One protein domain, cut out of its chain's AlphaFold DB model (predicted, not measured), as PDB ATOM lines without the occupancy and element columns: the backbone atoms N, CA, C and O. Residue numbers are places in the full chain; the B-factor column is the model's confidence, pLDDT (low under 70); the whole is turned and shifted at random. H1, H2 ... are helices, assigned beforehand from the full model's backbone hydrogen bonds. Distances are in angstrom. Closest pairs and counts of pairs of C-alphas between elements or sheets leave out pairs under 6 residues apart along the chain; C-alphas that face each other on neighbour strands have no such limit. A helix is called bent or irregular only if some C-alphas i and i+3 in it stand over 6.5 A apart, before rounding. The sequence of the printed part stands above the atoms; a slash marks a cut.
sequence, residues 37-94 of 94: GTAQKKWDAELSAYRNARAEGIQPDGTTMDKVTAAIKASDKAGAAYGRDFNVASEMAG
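What this domain is: This is residues 37 to 94 of the 94 residues of an uncharacterized protein of Streptomyces paludis (UniProt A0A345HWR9). Two helices lie side by side but staggered, both running the same way, with the link of residues 56 to 64 coming back from the end of H1 to the beginning of H2. The first half of the longer helix, H1, reaches past H2 at one end of the long axis, and the unnamed tail of residues 79 to 94 makes a wide loop at the other end. The printed part has 58 residues with two named helices, H1 then H2, and no named strand; the class is all helix. It is compact, with a radius of gyration of the C-alphas of 11.7 A, and only just elongated, spanning 38 by 19 by 19 A.

Where its parts are: H1 is residues 37 to 55, 26.7 A from C-alpha 37 at (-4.638, 0.794, -34.669) to C-alpha 55 at (-12.896, 16.339, -14.561). H2 is residues 65 to 78, 19.8 A from first to last C-alpha, and ends with C-alpha 78 at (-1.562, 29.828, -12.234). Neither helix is bent.

How they stand to each other: H1 touches H2 with residues 46 to 53 alone. Their closest C-alphas, those of Glu 46 and Met 65, are 5.4 A apart. The helices run the same way at a shallow tilt of 25 degrees, and their centres are 15.3 A apart. The link between them, 9 residues, is short. In H1 and H2 every O i to N i+4 pair is within hydrogen-bond range.

The domain as a whole: The two C-alphas farthest apart, those of Gly 37 and Val 88, are 38.3 A apart. The printed part has no cut, and it ends at Gly 94, the chain's last residue. The mean pLDDT of the printed part is 83.4; residues 84 to 94 are under 70.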
ATOM      1  N   GLY A  37      -4.373   0.996 -36.090       88.06
ATOM      2  CA  GLY A  37      -4.638   0.794 -34.669       88.06
ATOM      3  C   GLY A  37      -3.744   1.642 -33.771       88.06
ATOM      4  O   GLY A  37      -4.103   1.908 -32.626       88.06
ATOM      5  N   THR A  38      -2.592   2.090 -34.269       87.81
ATOM      6  CA  THR A  38      -1.707   3.010 -33.548       87.81
ATOM      7  C   THR A  38      -2.307   4.407 -33.535       87.81
ATOM      8  O   THR A  38      -2.376   5.032 -32.477       87.81
ATOM      9  N   ALA A  39      -2.798   4.871 -34.688       89.75
ATOM     10  CA  ALA A  39      -3.494   6.149 -34.789       89.75
ATOM     11  C   ALA A  39      -4.766   6.162 -33.927       89.75
ATOM     12  O   ALA A  39      -4.979   7.114 -33.178       89.75
ATOM     13  N   GLN A  40      -5.549   5.075 -33.949       91.12
ATOM     14  CA  GLN A  40      -6.741   4.948 -33.106       91.12
ATOM     15  C   GLN A  40      -6.394   5.012 -31.614       91.12
ATOM     16  O   GLN A  40      -6.970   5.817 -30.891       91.12
ATOM     17  N   LYS A  41      -5.394   4.246 -31.153       91.12
ATOM     18  CA  LYS A  41      -4.949   4.288 -29.747       91.12
ATOM     19  C   LYS A  41      -4.479   5.675 -29.322       91.12
ATOM     20  O   LYS A  41      -4.731   6.079 -28.190       91.12
ATOM     21  N   LYS A  42      -3.784   6.397 -30.208       92.56
ATOM     22  CA  LYS A  42      -3.359   7.775 -29.941       92.56
ATOM     23  C   LYS A  42      -4.571   8.690 -29.766       92.56
ATOM     24  O   LYS A  42      -4.610   9.447 -28.803       92.56
ATOM     25  N   TRP A  43      -5.550   8.595 -30.661       93.81
ATOM     26  CA  TRP A  43      -6.780   9.376 -30.568       93.81
ATOM     27  C   TRP A  43      -7.567   9.047 -29.287       93.81
ATOM     28  O   TRP A  43      -7.967   9.949 -28.551       93.81
ATOM     29  N   ASP A  44      -7.721   7.768 -28.951       94.69
ATOM     30  CA  ASP A  44      -8.408   7.354 -27.724       94.69
ATOM     31  C   ASP A  44      -7.701   7.897 -26.469       94.69
ATOM     32  O   ASP A  44      -8.357   8.382 -25.542       94.69
ATOM     33  N   ALA A  45      -6.362   7.878 -26.454       96.12
ATOM     34  CA  ALA A  45      -5.560   8.451 -25.374       96.12
ATOM     35  C   ALA A  45      -5.740   9.975 -25.261       96.12
ATOM     36  O   ALA A  45      -5.908  10.487 -24.156       96.12
ATOM     37  N   GLU A  46      -5.771  10.689 -26.389       97.06
ATOM     38  CA  GLU A  46      -6.047  12.129 -26.463       97.06
ATOM     39  C   GLU A  46      -7.414  12.486 -25.867       97.06
ATOM     40  O   GLU A  46      -7.525  13.359 -25.002       97.06
ATOM     41  N   LEU A  47      -8.462  11.750 -26.251       97.19
ATOM     42  CA  LEU A  47      -9.804  11.942 -25.701       97.19
ATOM     43  C   LEU A  47      -9.872  11.608 -24.209       97.19
ATOM     44  O   LEU A  47     -10.565  12.299 -23.463       97.19
ATOM     45  N   SER A  48      -9.169  10.565 -23.763       97.12
ATOM     46  CA  SER A  48      -9.088  10.228 -22.341       97.12
ATOM     47  C   SER A  48      -8.409  11.339 -21.542       97.12
ATOM     48  O   SER A  48      -8.929  11.743 -20.507       97.12
ATOM     49  N   ALA A  49      -7.283  11.863 -22.026       96.38
ATOM     50  CA  ALA A  49      -6.556  12.943 -21.367       96.38
ATOM     51  C   ALA A  49      -7.399  14.224 -21.290       96.38
ATOM     52  O   ALA A  49      -7.471  14.853 -20.237       96.38
ATOM     53  N   TYR A  50      -8.102  14.568 -22.372       95.25
ATOM     54  CA  TYR A  50      -9.036  15.692 -22.381       95.25
ATOM     55  C   TYR A  50     -10.151  15.522 -21.338       95.25
ATOM     56  O   TYR A  50     -10.426  16.447 -20.580       95.25
ATOM     57  N   ARG A  51     -10.779  14.339 -21.257       94.88
ATOM     58  CA  ARG A  51     -11.833  14.063 -20.262       94.88
ATOM     59  C   ARG A  51     -11.321  14.157 -18.827       94.88
ATOM     60  O   ARG A  51     -12.021  14.710 -17.989       94.88
ATOM     61  N   ASN A  52     -10.118  13.654 -18.564       94.75
ATOM     62  CA  ASN A  52      -9.509  13.727 -17.238       94.75
ATOM     63  C   ASN A  52      -9.230  15.182 -16.839       94.75
ATOM     64  O   ASN A  52      -9.683  15.613 -15.787       94.75
ATOM     65  N   ALA A  53      -8.614  15.969 -17.728       91.38
ATOM     66  CA  ALA A  53      -8.389  17.395 -17.488       91.38
ATOM     67  C   ALA A  53      -9.708  18.139 -17.202       91.38
ATOM     68  O   ALA A  53      -9.793  18.935 -16.273       91.38
ATOM     69  N   ARG A  54     -10.773  17.820 -17.950       90.19
ATOM     70  CA  ARG A  54     -12.120  18.367 -17.722       90.19
ATOM     71  C   ARG A  54     -12.707  17.995 -16.365       90.19
ATOM     72  O   ARG A  54     -13.414  18.818 -15.789       90.19
ATOM     73  N   ALA A  55     -12.452  16.782 -15.880       89.88
ATOM     74  CA  ALA A  55     -12.896  16.339 -14.561       89.88
ATOM     75  C   ALA A  55     -12.168  17.087 -13.431       89.88
ATOM     76  O   ALA A  55     -12.769  17.350 -12.397       89.88
ATOM     77  N   GLU A  56     -10.923  17.503 -13.667       87.94
ATOM     78  CA  GLU A  56     -10.135  18.367 -12.774       87.94
ATOM     79  C   GLU A  56     -10.520  19.860 -12.886       87.94
ATOM     80  O   GLU A  56      -9.917  20.717 -12.249       87.94
ATOM     81  N   GLY A  57     -11.518  20.202 -13.709       87.06
ATOM     82  CA  GLY A  57     -11.969  21.579 -13.943       87.06
ATOM     83  C   GLY A  57     -11.206  22.320 -15.047       87.06
ATOM     84  O   GLY A  57     -11.686  23.339 -15.546       87.06
ATOM     85  N   ILE A  58     -10.079  21.783 -15.515       88.88
ATOM     86  CA  ILE A  58      -9.259  22.365 -16.583       88.88
ATOM     87  C   ILE A  58     -10.014  22.276 -17.916       88.88
ATOM     88  O   ILE A  58     -10.586  21.244 -18.259       88.88
ATOM     89  N   GLN A  59     -10.001  23.341 -18.718       89.88
ATOM     90  CA  GLN A  59     -10.626  23.392 -20.042       89.88
ATOM     91  C   GLN A  59      -9.549  23.532 -21.124       89.88
ATOM     92  O   GLN A  59      -9.143  24.647 -21.467       89.88
ATOM     93  N   PRO A  60      -9.071  22.414 -21.691       90.75
ATOM     94  CA  PRO A  60      -8.137  22.466 -22.799       90.75
ATOM     95  C   PRO A  60      -8.723  23.132 -24.041       90.75
ATOM     96  O   PRO A  60      -9.898  22.990 -24.371       90.75
ATOM     97  N   ASP A  61      -7.836  23.755 -24.809       88.56
ATOM     98  CA  ASP A  61      -8.127  24.423 -26.078       88.56
ATOM     99  C   ASP A  61      -8.467  23.471 -27.250       88.56
ATOM    100  O   ASP A  61      -8.625  23.879 -28.405       88.56
ATOM    101  N   GLY A  62      -8.525  22.176 -26.976       90.25
ATOM    102  CA  GLY A  62      -8.779  21.128 -27.946       90.25
ATOM    103  C   GLY A  62      -8.454  19.766 -27.355       90.25
ATOM    104  O   GLY A  62      -7.929  19.661 -26.248       90.25
ATOM    105  N   THR A  63      -8.752  18.718 -28.113       94.38
ATOM    106  CA  THR A  63      -8.579  17.332 -27.666       94.38
ATOM    107  C   THR A  63      -7.180  16.780 -27.906       94.38
ATOM    108  O   THR A  63      -6.871  15.717 -27.388       94.38
ATOM    109  N   THR A  64      -6.328  17.460 -28.680       94.81
ATOM    110  CA  THR A  64      -4.967  16.976 -28.949       94.81
ATOM    111  C   THR A  64      -4.104  17.026 -27.690       94.81
ATOM    112  O   THR A  64      -4.252  17.932 -26.861       94.81
ATOM    113  N   MET A  65      -3.151  16.094 -27.565       94.81
ATOM    114  CA  MET A  65      -2.292  16.010 -26.372       94.81
ATOM    115  C   MET A  65      -1.556  17.320 -26.084       94.81
ATOM    116  O   MET A  65      -1.402  17.696 -24.922       94.81
ATOM    117  N   ASP A  66      -1.128  18.034 -27.125       95.12
ATOM    118  CA  ASP A  66      -0.408  19.300 -26.982       95.12
ATOM    119  C   ASP A  66      -1.273  20.373 -26.313       95.12
ATOM    120  O   ASP A  66      -0.792  21.113 -25.453       95.12
ATOM    121  N   LYS A  67      -2.564  20.442 -26.665       93.75
ATOM    122  CA  LYS A  67      -3.509  21.406 -26.083       93.75
ATOM    123  C   LYS A  67      -3.872  21.045 -24.650       93.75
ATOM    124  O   LYS A  67      -3.915  21.936 -23.805       93.75
ATOM    125  N   VAL A  68      -4.057  19.756 -24.366       93.62
ATOM    126  CA  VAL A  68      -4.270  19.261 -22.998       93.62
ATOM    127  C   VAL A  68      -3.060  19.581 -22.120       93.62
ATOM    128  O   VAL A  68      -3.200  20.199 -21.069       93.62
ATOM    129  N   THR A  69      -1.855  19.261 -22.590       93.62
ATOM    130  CA  THR A  69      -0.610  19.507 -21.849       93.62
ATOM    131  C   THR A  69      -0.364  20.998 -21.622       93.62
ATOM    132  O   THR A  69       0.100  21.391 -20.551       93.62
ATOM    133  N   ALA A  70      -0.657  21.845 -22.613       91.62
ATOM    134  CA  ALA A  70      -0.537  23.292 -22.467       91.62
ATOM    135  C   ALA A  70      -1.488  23.837 -21.389       91.62
ATOM    136  O   ALA A  70      -1.056  24.642 -20.567       91.62
ATOM    137  N   ALA A  71      -2.736  23.362 -21.355       89.75
ATOM    138  CA  ALA A  71      -3.725  23.771 -20.360       89.75
ATOM    139  C   ALA A  71      -3.359  23.312 -18.941       89.75
ATOM    140  O   ALA A  71      -3.451  24.104 -18.007       89.75
ATOM    141  N   ILE A  72      -2.867  22.078 -18.779       90.31
ATOM    142  CA  ILE A  72      -2.375  21.577 -17.484       90.31
ATOM    143  C   ILE A  72      -1.220  22.452 -16.992       90.31
ATOM    144  O   ILE A  72      -1.300  23.036 -15.919       90.31
ATOM    145  N   LYS A  73      -0.199  22.673 -17.829       90.56
ATOM    146  CA  LYS A  73       0.946  23.527 -17.471       90.56
ATOM    147  C   LYS A  73       0.548  24.968 -17.156       90.56
ATOM    148  O   LYS A  73       1.206  25.614 -16.343       90.56
ATOM    149  N   ALA A  74      -0.454  25.510 -17.846       87.31
ATOM    150  CA  ALA A  74      -0.981  26.836 -17.549       87.31
ATOM    151  C   ALA A  74      -1.680  26.853 -16.182       87.31
ATOM    152  O   ALA A  74      -1.455  27.781 -15.411       87.31
ATOM    153  N   SER A  75      -2.444  25.803 -15.872       85.12
ATOM    154  CA  SER A  75      -3.121  25.637 -14.583       85.12
ATOM    155  C   SER A  75      -2.120  25.528 -13.431       85.12
ATOM    156  O   SER A  75      -2.215  26.275 -12.461       85.12
ATOM    157  N   ASP A  76      -1.089  24.693 -13.590       87.00
ATOM    158  CA  ASP A  76      -0.023  24.500 -12.597       87.00
ATOM    159  C   ASP A  76       0.703  25.812 -12.276       87.00
ATOM    160  O   ASP A  76       1.007  26.111 -11.124       87.00
ATOM    161  N   LYS A  77       0.981  26.620 -13.306       85.19
ATOM    162  CA  LYS A  77       1.635  27.926 -13.145       85.19
ATOM    163  C   LYS A  77       0.723  28.964 -12.500       85.19
ATOM    164  O   LYS A  77       1.224  29.833 -11.794       85.19
ATOM    165  N   ALA A  78      -0.574  28.911 -12.789       81.00
ATOM    166  CA  ALA A  78      -1.562  29.828 -12.234       81.00
ATOM    167  C   ALA A  78      -1.988  29.443 -10.808       81.00
ATOM    168  O   ALA A  78      -2.514  30.290 -10.091       81.00
ATOM    169  N   GLY A  79      -1.774  28.187 -10.400       79.88
ATOM    170  CA  GLY A  79      -2.292  27.638  -9.145       79.88
ATOM    171  C   GLY A  79      -3.811  27.427  -9.151       79.88
ATOM    172  O   GLY A  79      -4.411  27.303  -8.089       79.88
ATOM    173  N   ALA A  80      -4.440  27.420 -10.328       78.88
ATOM    174  CA  ALA A  80      -5.885  27.313 -10.499       78.88
ATOM    175  C   ALA A  80      -6.220  26.776 -11.904       78.88
ATOM    176  O   ALA A  80      -5.386  26.839 -12.808       78.88
ATOM    177  N   ALA A  81      -7.424  26.240 -12.106       79.31
ATOM    178  CA  ALA A  81      -7.776  25.523 -13.333       79.31
ATOM    179  C   ALA A  81      -7.879  26.463 -14.551       79.31
ATOM    180  O   ALA A  81      -8.722  27.353 -14.584       79.31
ATOM    181  N   TYR A  82      -7.055  26.259 -15.584       77.69
ATOM    182  CA  TYR A  82      -7.095  27.029 -16.837       77.69
ATOM    183  C   TYR A  82      -8.380  26.751 -17.625       77.69
ATOM    184  O   TYR A  82      -8.775  25.589 -17.726       77.69
ATOM    185  N   GLY A  83      -8.982  27.752 -18.285       74.44
ATOM    186  CA  GLY A  83     -10.095  27.471 -19.192       74.44
ATOM    187  C   GLY A  83     -10.437  28.494 -20.280       74.44
ATOM    188  O   GLY A  83     -10.183  29.685 -20.153       74.44
ATOM    189  N   ARG A  84     -11.024  27.971 -21.372       60.44
ATOM    190  CA  ARG A  84     -11.314  28.658 -22.647       60.44
ATOM    191  C   ARG A  84     -12.552  29.567 -22.627       60.44
ATOM    192  O   ARG A  84     -12.529  30.605 -23.280       60.44
ATOM    193  N   ASP A  85     -13.608  29.196 -21.901       56.75
ATOM    194  CA  ASP A  85     -14.888  29.934 -21.909       56.75
ATOM    195  C   ASP A  85     -14.934  31.060 -20.855       56.75
ATOM    196  O   ASP A  85     -15.727  31.994 -20.962       56.75
ATOM    197  N   PHE A  86     -14.025  31.018 -19.877       52.22
ATOM    198  CA  PHE A  86     -13.817  32.049 -18.864       52.22
ATOM    199  C   PHE A  86     -12.309  32.167 -18.636       52.22
ATOM    200  O   PHE A  86     -11.709  31.274 -18.054       52.22
ATOM    201  N   ASN A  87     -11.683  33.255 -19.082       54.88
ATOM    202  CA  ASN A  87     -10.239  33.514 -18.949       54.88
ATOM    203  C   ASN A  87      -9.746  33.687 -17.485       54.88
ATOM    204  O   ASN A  87      -8.747  34.361 -17.244       54.88
ATOM    205  N   VAL A  88     -10.438  33.130 -16.489       51.53
ATOM    206  CA  VAL A  88     -10.061  33.214 -15.077       51.53
ATOM    207  C   VAL A  88      -9.968  31.813 -14.512       51.53
ATOM    208  O   VAL A  88     -10.892  31.012 -14.636       51.53
ATOM    209  N   ALA A  89      -8.828  31.546 -13.890       53.44
ATOM    210  CA  ALA A  89      -8.550  30.285 -13.257       53.44
ATOM    211  C   ALA A  89      -9.439  30.132 -12.012       53.44
ATOM    212  O   ALA A  89      -9.254  30.845 -11.027       53.44
ATOM    213  N   SER A  90     -10.453  29.268 -12.072       55.47
ATOM    214  CA  SER A  90     -11.259  28.935 -10.894       55.47
ATOM    215  C   SER A  90     -10.445  28.047  -9.952       55.47
ATOM    216  O   SER A  90      -9.649  27.228 -10.424       55.47
ATOM    217  N   GLU A  91     -10.641  28.183  -8.638       59.41
ATOM    218  CA  GLU A  91     -10.000  27.299  -7.656       59.41
ATOM    219  C   GLU A  91     -10.270  25.828  -8.003       59.41
ATOM    220  O   GLU A  91     -11.402  25.438  -8.304       59.41
ATOM    221  N   MET A  92      -9.202  25.027  -8.010       57.91
ATOM    222  CA  MET A  92      -9.273  23.584  -8.236       57.91
ATOM    223  C   MET A  92     -10.107  22.989  -7.098       57.91
ATOM    224  O   MET A  92      -9.756  23.165  -5.932       57.91
ATOM    225  N   ALA A  93     -11.225  22.337  -7.421       57.41
ATOM    226  CA  ALA A  93     -12.071  21.709  -6.412       57.41
ATOM    227  C   ALA A  93     -11.258  20.632  -5.671       57.41
ATOM    228  O   ALA A  93     -10.784  19.682  -6.297       57.41
ATOM    229  N   GLY A  94     -11.053  20.847  -4.368       46.38
ATOM    230  CA  GLY A  94     -10.384  19.915  -3.455       46.38
ATOM    231  C   GLY A  94     -11.267  18.753  -3.035       46.38
ATOM    232  O   GLY A  94     -12.502  18.949  -2.944       46.38
TER     233      GLY A  94